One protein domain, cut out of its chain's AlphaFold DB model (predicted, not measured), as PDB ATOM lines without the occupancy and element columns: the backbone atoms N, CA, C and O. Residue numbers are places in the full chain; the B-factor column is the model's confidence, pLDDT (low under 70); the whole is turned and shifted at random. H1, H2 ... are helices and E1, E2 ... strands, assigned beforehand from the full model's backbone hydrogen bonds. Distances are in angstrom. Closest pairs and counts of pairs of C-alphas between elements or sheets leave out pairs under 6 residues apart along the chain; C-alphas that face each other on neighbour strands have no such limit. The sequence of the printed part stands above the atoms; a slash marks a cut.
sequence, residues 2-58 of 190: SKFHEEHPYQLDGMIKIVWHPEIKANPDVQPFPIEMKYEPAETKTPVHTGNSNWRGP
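AT A GLANCE: This is residues 2 to 58 of the 190 residues of an uncharacterized protein of Microcystis aeruginosa Ma_QC_Ca_00000000_S207 (UniProt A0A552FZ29). Little regular structure is here: a short two-strand ribbon, E1 and E2, opens at one end into a long loop whose tip, residues 19 to 24, sticks out, with H1 near the other end and unnamed residues 38 to 58 looping beyond E2. The printed part has 57 residues, with 14 in named elements, in order H1, E1, H2, E2; the class is mixed, the sheet antiparallel. It is loose, radius of gyration of the C-alphas 13.4 A, and flat, spanning 38 by 22 by 12 A.

HOW THE PARTS SIT: Look at E1, residues 10 to 12, and E2, residues 35 to 37, antiparallel at 150 degrees; N 37 and O 10 are within hydrogen-bond range at 2.9 A. H1, residues 4 to 7, and H2, residues 22 to 25, are apart. Both are too short for an O i to N i+4 pair; the single O i to N i+3 pair is within range in H1, not in H2.

IN THESE COORDINATES: Find C-alpha 4 at (183.251, 184.693, 222.052); H1 runs 6.1 A, H2 5.3 A, E1 and E2 6.4 A each. E2 ends at C-alpha 37, (184.650, 188.855, 211.115).

THE WHOLE: The farthest C-alphas, Lys 3 and Glu 23, are 38.3 A apart. The printed part has no cut and no long link. pLDDT is under 70 in residues 13 to 27, 30 to 34 and 46 to 53.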
ATOM      1  N   SER A   2     188.524 186.961 220.285       82.56
ATOM      2  CA  SER A   2     188.388 185.819 221.202       82.56
ATOM      3  C   SER A   2     187.317 184.842 220.721       82.56
ATOM      4  O   SER A   2     186.469 185.227 219.918       82.56
ATOM      5  N   LYS A   3     187.295 183.631 221.288       83.94
ATOM      6  CA  LYS A   3     186.301 182.583 221.003       83.94
ATOM      7  C   LYS A   3     184.838 183.025 221.159       83.94
ATOM      8  O   LYS A   3     183.970 182.516 220.471       83.94
ATOM      9  N   PHE A   4     184.567 184.040 221.981       84.94
ATOM     10  CA  PHE A   4     183.251 184.693 222.052       84.94
ATOM     11  C   PHE A   4     182.726 185.132 220.669       84.94
ATOM     12  O   PHE A   4     181.536 185.013 220.387       84.94
ATOM     13  N   HIS A   5     183.628 185.574 219.788       87.00
ATOM     14  CA  HIS A   5     183.314 186.056 218.442       87.00
ATOM     15  C   HIS A   5     183.095 184.930 217.418       87.00
ATOM     16  O   HIS A   5     182.935 185.201 216.230       87.00
ATOM     17  N   GLU A   6     183.124 183.667 217.845       86.38
ATOM     18  CA  GLU A   6     182.670 182.538 217.031       86.38
ATOM     19  C   GLU A   6     181.139 182.573 216.882       86.38
ATOM     20  O   GLU A   6     180.620 182.466 215.772       86.38
ATOM     21  N   GLU A   7     180.435 182.826 217.990       88.25
ATOM     22  CA  GLU A   7     178.972 182.959 218.048       88.25
ATOM     23  C   GLU A   7     178.500 184.418 217.917       88.25
ATOM     24  O   GLU A   7     177.365 184.669 217.520       88.25
ATOM     25  N   HIS A   8     179.384 185.383 218.200       88.56
ATOM     26  CA  HIS A   8     179.094 186.821 218.170       88.56
ATOM     27  C   HIS A   8     180.042 187.545 217.197       88.56
ATOM     28  O   HIS A   8     180.935 188.282 217.637       88.56
ATOM     29  N   PRO A   9     179.927 187.297 215.878       84.88
ATOM     30  CA  PRO A   9     180.813 187.901 214.891       84.88
ATOM     31  C   PRO A   9     180.768 189.424 214.958       84.88
ATOM     32  O   PRO A   9     179.709 190.027 215.133       84.88
ATOM     33  N   TYR A  10     181.921 190.056 214.747       82.31
ATOM     34  CA  TYR A  10     181.945 191.500 214.566       82.31
ATOM     35  C   TYR A  10     181.415 191.830 213.174       82.31
ATOM     36  O   TYR A  10     181.957 191.349 212.173       82.31
ATOM     37  N   GLN A  11     180.375 192.655 213.113       80.56
ATOM     38  CA  GLN A  11     179.844 193.154 211.853       80.56
ATOM     39  C   GLN A  11     180.546 194.461 211.497       80.56
ATOM     40  O   GLN A  11     180.496 195.443 212.236       80.56
ATOM     41  N   LEU A  12     181.244 194.458 210.366       71.25
ATOM     42  CA  LEU A  12     181.728 195.685 209.751       71.25
ATOM     43  C   LEU A  12     180.586 196.298 208.947       71.25
ATOM     44  O   LEU A  12     180.418 196.008 207.759       71.25
ATOM     45  N   ASP A  13     179.813 197.153 209.611       62.59
ATOM     46  CA  ASP A  13     178.858 198.025 208.942       62.59
ATOM     47  C   ASP A  13     179.620 199.140 208.223       62.59
ATOM     48  O   ASP A  13     180.109 200.096 208.824       62.59
ATOM     49  N   GLY A  14     179.747 198.995 206.904       55.22
ATOM     50  CA  GLY A  14     180.294 200.025 206.027       55.22
ATOM     51  C   GLY A  14     181.524 199.589 205.233       55.22
ATOM     52  O   GLY A  14     182.596 199.335 205.770       55.22
ATOM     53  N   MET A  15     181.355 199.570 203.908       51.22
ATOM     54  CA  MET A  15     182.395 199.774 202.888       51.22
ATOM     55  C   MET A  15     183.773 199.128 203.142       51.22
ATOM     56  O   MET A  15     184.804 199.795 203.078       51.22
ATOM     57  N   ILE A  16     183.838 197.801 203.276       54.56
ATOM     58  CA  ILE A  16     185.055 197.061 202.882       54.56
ATOM     59  C   ILE A  16     184.750 196.148 201.697       54.56
ATOM     60  O   ILE A  16     185.149 194.996 201.598       54.56
ATOM     61  N   LYS A  17     184.088 196.714 200.699       49.94
ATOM     62  CA  LYS A  17     184.506 196.439 199.336       49.94
ATOM     63  C   LYS A  17     184.422 197.754 198.588       49.94
ATOM     64  O   LYS A  17     183.364 198.357 198.483       49.94
ATOM     65  N   ILE A  18     185.583 198.138 198.068       51.53
ATOM     66  CA  ILE A  18     185.716 199.000 196.908       51.53
ATOM     67  C   ILE A  18     185.622 200.520 197.146       51.53
ATOM     68  O   ILE A  18     184.701 201.195 196.696       51.53
ATOM     69  N   VAL A  19     186.660 201.108 197.739       48.19
ATOM     70  CA  VAL A  19     186.821 202.579 197.713       48.19
ATOM     71  C   VAL A  19     188.214 203.021 197.243       48.19
ATOM     72  O   VAL A  19     188.476 204.210 197.126       48.19
ATOM     73  N   TRP A  20     189.098 202.082 196.890       51.38
ATOM     74  CA  TRP A  20     190.455 202.400 196.415       51.38
ATOM     75  C   TRP A  20     190.588 202.447 194.885       51.38
ATOM     76  O   TRP A  20     191.576 202.974 194.388       51.38
ATOM     77  N   HIS A  21     189.586 201.959 194.138       54.25
ATOM     78  CA  HIS A  21     189.479 202.158 192.688       54.25
ATOM     79  C   HIS A  21     188.302 203.104 192.395       54.25
ATOM     80  O   HIS A  21     187.156 202.728 192.669       54.25
ATOM     81  N   PRO A  22     188.551 204.309 191.847       61.22
ATOM     82  CA  PRO A  22     187.512 205.309 191.581       61.22
ATOM     83  C   PRO A  22     186.345 204.772 190.743       61.22
ATOM     84  O   PRO A  22     185.195 205.128 190.977       61.22
ATOM     85  N   GLU A  23     186.643 203.867 189.811       64.69
ATOM     86  CA  GLU A  23     185.691 203.329 188.834       64.69
ATOM     87  C   GLU A  23     184.633 202.425 189.459       64.69
ATOM     88  O   GLU A  23     183.465 202.464 189.087       64.69
ATOM     89  N   ILE A  24     185.021 201.633 190.453       62.78
ATOM     90  CA  ILE A  24     184.099 200.701 191.089       62.78
ATOM     91  C   ILE A  24     183.313 201.415 192.212       62.78
ATOM     92  O   ILE A  24     182.160 201.079 192.452       62.78
ATOM     93  N   LYS A  25     183.876 202.468 192.835       59.75
ATOM     94  CA  LYS A  25     183.126 203.371 193.737       59.75
ATOM     95  C   LYS A  25     181.980 204.088 193.007       59.75
ATOM     96  O   LYS A  25     180.966 204.404 193.618       59.75
ATOM     97  N   ALA A  26     182.162 204.368 191.717       66.94
ATOM     98  CA  ALA A  26     181.169 205.023 190.873       66.94
ATOM     99  C   ALA A  26     180.141 204.053 190.262       66.94
ATOM    100  O   ALA A  26     179.206 204.518 189.615       66.94
ATOM    101  N   ASN A  27     180.296 202.734 190.442       69.56
ATOM    102  CA  ASN A  27     179.401 201.743 189.855       69.56
ATOM    103  C   ASN A  27     178.160 201.519 190.753       69.56
ATOM    104  O   ASN A  27     178.297 200.936 191.831       69.56
ATOM    105  N   PRO A  28     176.951 201.931 190.322       70.00
ATOM    106  CA  PRO A  28     175.721 201.788 191.105       70.00
ATOM    107  C   PRO A  28     175.254 200.331 191.260       70.00
ATOM    108  O   PRO A  28     174.465 200.044 192.159       70.00
ATOM    109  N   ASP A  29     175.757 199.408 190.435       74.06
ATOM    110  CA  ASP A  29     175.427 197.980 190.510       74.06
ATOM    111  C   ASP A  29     176.199 197.260 191.627       74.06
ATOM    112  O   ASP A  29     175.914 196.103 191.949       74.06
ATOM    113  N   VAL A  30     177.180 197.928 192.245       64.94
ATOM    114  CA  VAL A  30     177.961 197.353 193.335       64.94
ATOM    115  C   VAL A  30     177.396 197.769 194.689       64.94
ATOM    116  O   VAL A  30     177.639 198.860 195.197       64.94
ATOM    117  N   GLN A  31     176.664 196.846 195.303       61.72
ATOM    118  CA  GLN A  31     176.115 197.003 196.647       61.72
ATOM    119  C   GLN A  31     177.178 196.667 197.713       61.72
ATOM    120  O   GLN A  31     177.893 195.664 197.578       61.72
ATOM    121  N   PRO A  32     177.279 197.444 198.807       60.75
ATOM    122  CA  PRO A  32     178.005 197.012 199.993       60.75
ATOM    123  C   PRO A  32     177.369 195.723 200.524       60.75
ATOM    124  O   PRO A  32     176.159 195.669 200.723       60.75
ATOM    125  N   PHE A  33     178.170 194.692 200.774       58.00
ATOM    126  CA  PHE A  33     177.732 193.523 201.537       58.00
ATOM    127  C   PHE A  33     178.347 193.612 202.938       58.00
ATOM    128  O   PHE A  33     179.504 194.033 203.065       58.00
ATOM    129  N   PRO A  34     177.596 193.236 203.985       61.62
ATOM    130  CA  PRO A  34     178.140 193.161 205.330       61.62
ATOM    131  C   PRO A  34     179.280 192.138 205.356       61.62
ATOM    132  O   PRO A  34     179.163 191.043 204.802       61.62
ATOM    133  N   ILE A  35     180.400 192.507 205.981       73.38
ATOM    134  CA  ILE A  35     181.493 191.575 206.257       73.38
ATOM    135  C   ILE A  35     181.419 191.200 207.725       73.38
ATOM    136  O   ILE A  35     181.582 192.043 208.607       73.38
ATOM    137  N   GLU A  36     181.217 189.912 207.969       79.56
ATOM    138  CA  GLU A  36     181.350 189.332 209.294       79.56
ATOM    139  C   GLU A  36     182.795 188.900 209.521       79.56
ATOM    140  O   GLU A  36     183.368 188.139 208.738       79.56
ATOM    141  N   MET A  37     183.380 189.364 210.619       81.75
ATOM    142  CA  MET A  37     184.650 188.855 211.115       81.75
ATOM    143  C   MET A  37     184.383 187.944 212.309       81.75
ATOM    144  O   MET A  37     183.941 188.395 213.367       81.75
ATOM    145  N   LYS A  38     184.652 186.655 212.113       86.50
ATOM    146  CA  LYS A  38     184.548 185.617 213.141       86.50
ATOM    147  C   LYS A  38     185.896 185.386 213.807       86.50
ATOM    148  O   LYS A  38     186.942 185.764 213.279       86.50
ATOM    149  N   TYR A  39     185.855 184.734 214.965       90.12
ATOM    150  CA  TYR A  39     187.043 184.091 215.511       90.12
ATOM    151  C   TYR A  39     187.562 183.039 214.524       90.12
ATOM    152  O   TYR A  39     186.834 182.135 214.119       90.12
ATOM    153  N   GLU A  40     188.827 183.170 214.140       91.19
ATOM    154  CA  GLU A  40     189.527 182.237 213.265       91.19
ATOM    155  C   GLU A  40     190.812 181.833 213.985       91.19
ATOM    156  O   GLU A  40     191.723 182.650 214.098       91.19
ATOM    157  N   PRO A  41     190.897 180.613 214.537       92.69
ATOM    158  CA  PRO A  41     191.979 180.260 215.450       92.69
ATOM    159  C   PRO A  41     193.322 180.051 214.741       92.69
ATOM    160  O   PRO A  41     194.336 179.919 215.415       92.69
ATOM    161  N   ALA A  42     193.345 180.005 213.410       91.50
ATOM    162  CA  ALA A  42     194.510 179.711 212.583       91.50
ATOM    163  C   ALA A  42     194.584 180.690 211.398       91.50
ATOM    164  O   ALA A  42     194.301 181.875 211.553       91.50
ATOM    165  N   GLU A  43     194.953 180.182 210.220       87.44
ATOM    166  CA  GLU A  43     194.928 180.926 208.964       87.44
ATOM    167  C   GLU A  43     193.532 181.504 208.692       87.44
ATOM    168  O   GLU A  43     192.528 180.778 208.689       87.44
ATOM    169  N   THR A  44     193.479 182.811 208.448       81.94
ATOM    170  CA  THR A  44     192.247 183.531 208.126       81.94
ATOM    171  C   THR A  44     191.713 183.061 206.770       81.94
ATOM    172  O   THR A  44     192.384 183.152 205.742       81.94
ATOM    173  N   LYS A  45     190.466 182.585 206.736       73.81
ATOM    174  CA  LYS A  45     189.768 182.141 205.519       73.81
ATOM    175  C   LYS A  45     189.088 183.299 204.794       73.81
ATOM    176  O   LYS A  45     188.828 183.200 203.596       73.81
ATOM    177  N   THR A  46     188.801 184.389 205.508       69.69
ATOM    178  CA  THR A  46     188.088 185.550 204.962       69.69
ATOM    179  C   THR A  46     189.036 186.736 204.747       69.69
ATOM    180  O   THR A  46     189.420 187.399 205.720       69.69
ATOM    181  N   PRO A  47     189.403 187.069 203.498       63.84
ATOM    182  CA  PRO A  47     190.254 188.220 203.223       63.84
ATOM    183  C   PRO A  47     189.500 189.519 203.533       63.84
ATOM    184  O   PRO A  47     188.427 189.775 202.988       63.84
ATOM    185  N   VAL A  48     190.071 190.362 204.394       60.81
ATOM    186  CA  VAL A  48     189.581 191.731 204.631       60.81
ATOM    187  C   VAL A  48     190.795 192.632 204.501       60.81
ATOM    188  O   VAL A  48     191.657 192.631 205.375       60.81
ATOM    189  N   HIS A  49     190.862 193.356 203.383       55.16
ATOM    190  CA  HIS A  49     192.030 194.122 202.944       55.16
ATOM    191  C   HIS A  49     193.256 193.255 202.585       55.16
ATOM    192  O   HIS A  49     193.331 192.087 202.937       55.16
ATOM    193  N   THR A  50     194.159 193.813 201.779       47.00
ATOM    194  CA  THR A  50     195.296 193.155 201.107       47.00
ATOM    195  C   THR A  50     195.963 192.027 201.913       47.00
ATOM    196  O   THR A  50     196.772 192.286 202.802       47.00
ATOM    197  N   GLY A  51     195.679 190.777 201.540       54.22
ATOM    198  CA  GLY A  51     196.408 189.595 202.004       54.22
ATOM    199  C   GLY A  51     195.786 188.844 203.184       54.22
ATOM    200  O   GLY A  51     194.625 189.026 203.548       54.22
ATOM    201  N   ASN A  52     196.587 187.933 203.736       57.34
ATOM    202  CA  ASN A  52     196.220 187.075 204.851       57.34
ATOM    203  C   ASN A  52     196.604 187.759 206.172       57.34
ATOM    204  O   ASN A  52     197.788 187.951 206.446       57.34
ATOM    205  N   SER A  53     195.618 188.181 206.966       62.25
ATOM    206  CA  SER A  53     195.853 188.813 208.270       62.25
ATOM    207  C   SER A  53     195.459 187.841 209.379       62.25
ATOM    208  O   SER A  53     194.290 187.751 209.760       62.25
ATOM    209  N   ASN A  54     196.438 187.096 209.891       79.25
ATOM    210  CA  ASN A  54     196.264 186.026 210.885       79.25
ATOM    211  C   ASN A  54     196.100 186.541 212.329       79.25
ATOM    212  O   ASN A  54     196.635 185.982 213.283       79.25
ATOM    213  N   TRP A  55     195.333 187.618 212.510       85.31
ATOM    214  CA  TRP A  55     195.159 188.326 213.791       85.31
ATOM    215  C   TRP A  55     193.758 188.153 214.408       85.31
ATOM    216  O   TRP A  55     193.368 188.859 215.343       85.31
ATOM    217  N   ARG A  56     192.970 187.200 213.898       87.75
ATOM    218  CA  ARG A  56     191.554 187.012 214.267       87.75
ATOM    219  C   ARG A  56     191.282 185.843 215.201       87.75
ATOM    220  O   ARG A  56     190.143 185.428 215.355       87.75
ATOM    221  N   GLY A  57     192.291 185.391 215.919       90.94
ATOM    222  CA  GLY A  57     192.134 184.265 216.828       90.94
ATOM    223  C   GLY A  57     193.425 183.561 217.211       90.94
ATOM    224  O   GLY A  57     193.486 183.105 218.351       90.94
ATOM    225  N   PRO A  58     194.473 183.517 216.364       94.88
ATOM    226  CA  PRO A  58     195.701 182.860 216.769       94.88
ATOM    227  C   PRO A  58     196.380 183.570 217.944       94.88
ATOM    228  O   PRO A  58     196.204 184.769 218.176       94.88
TER     229      PRO A  58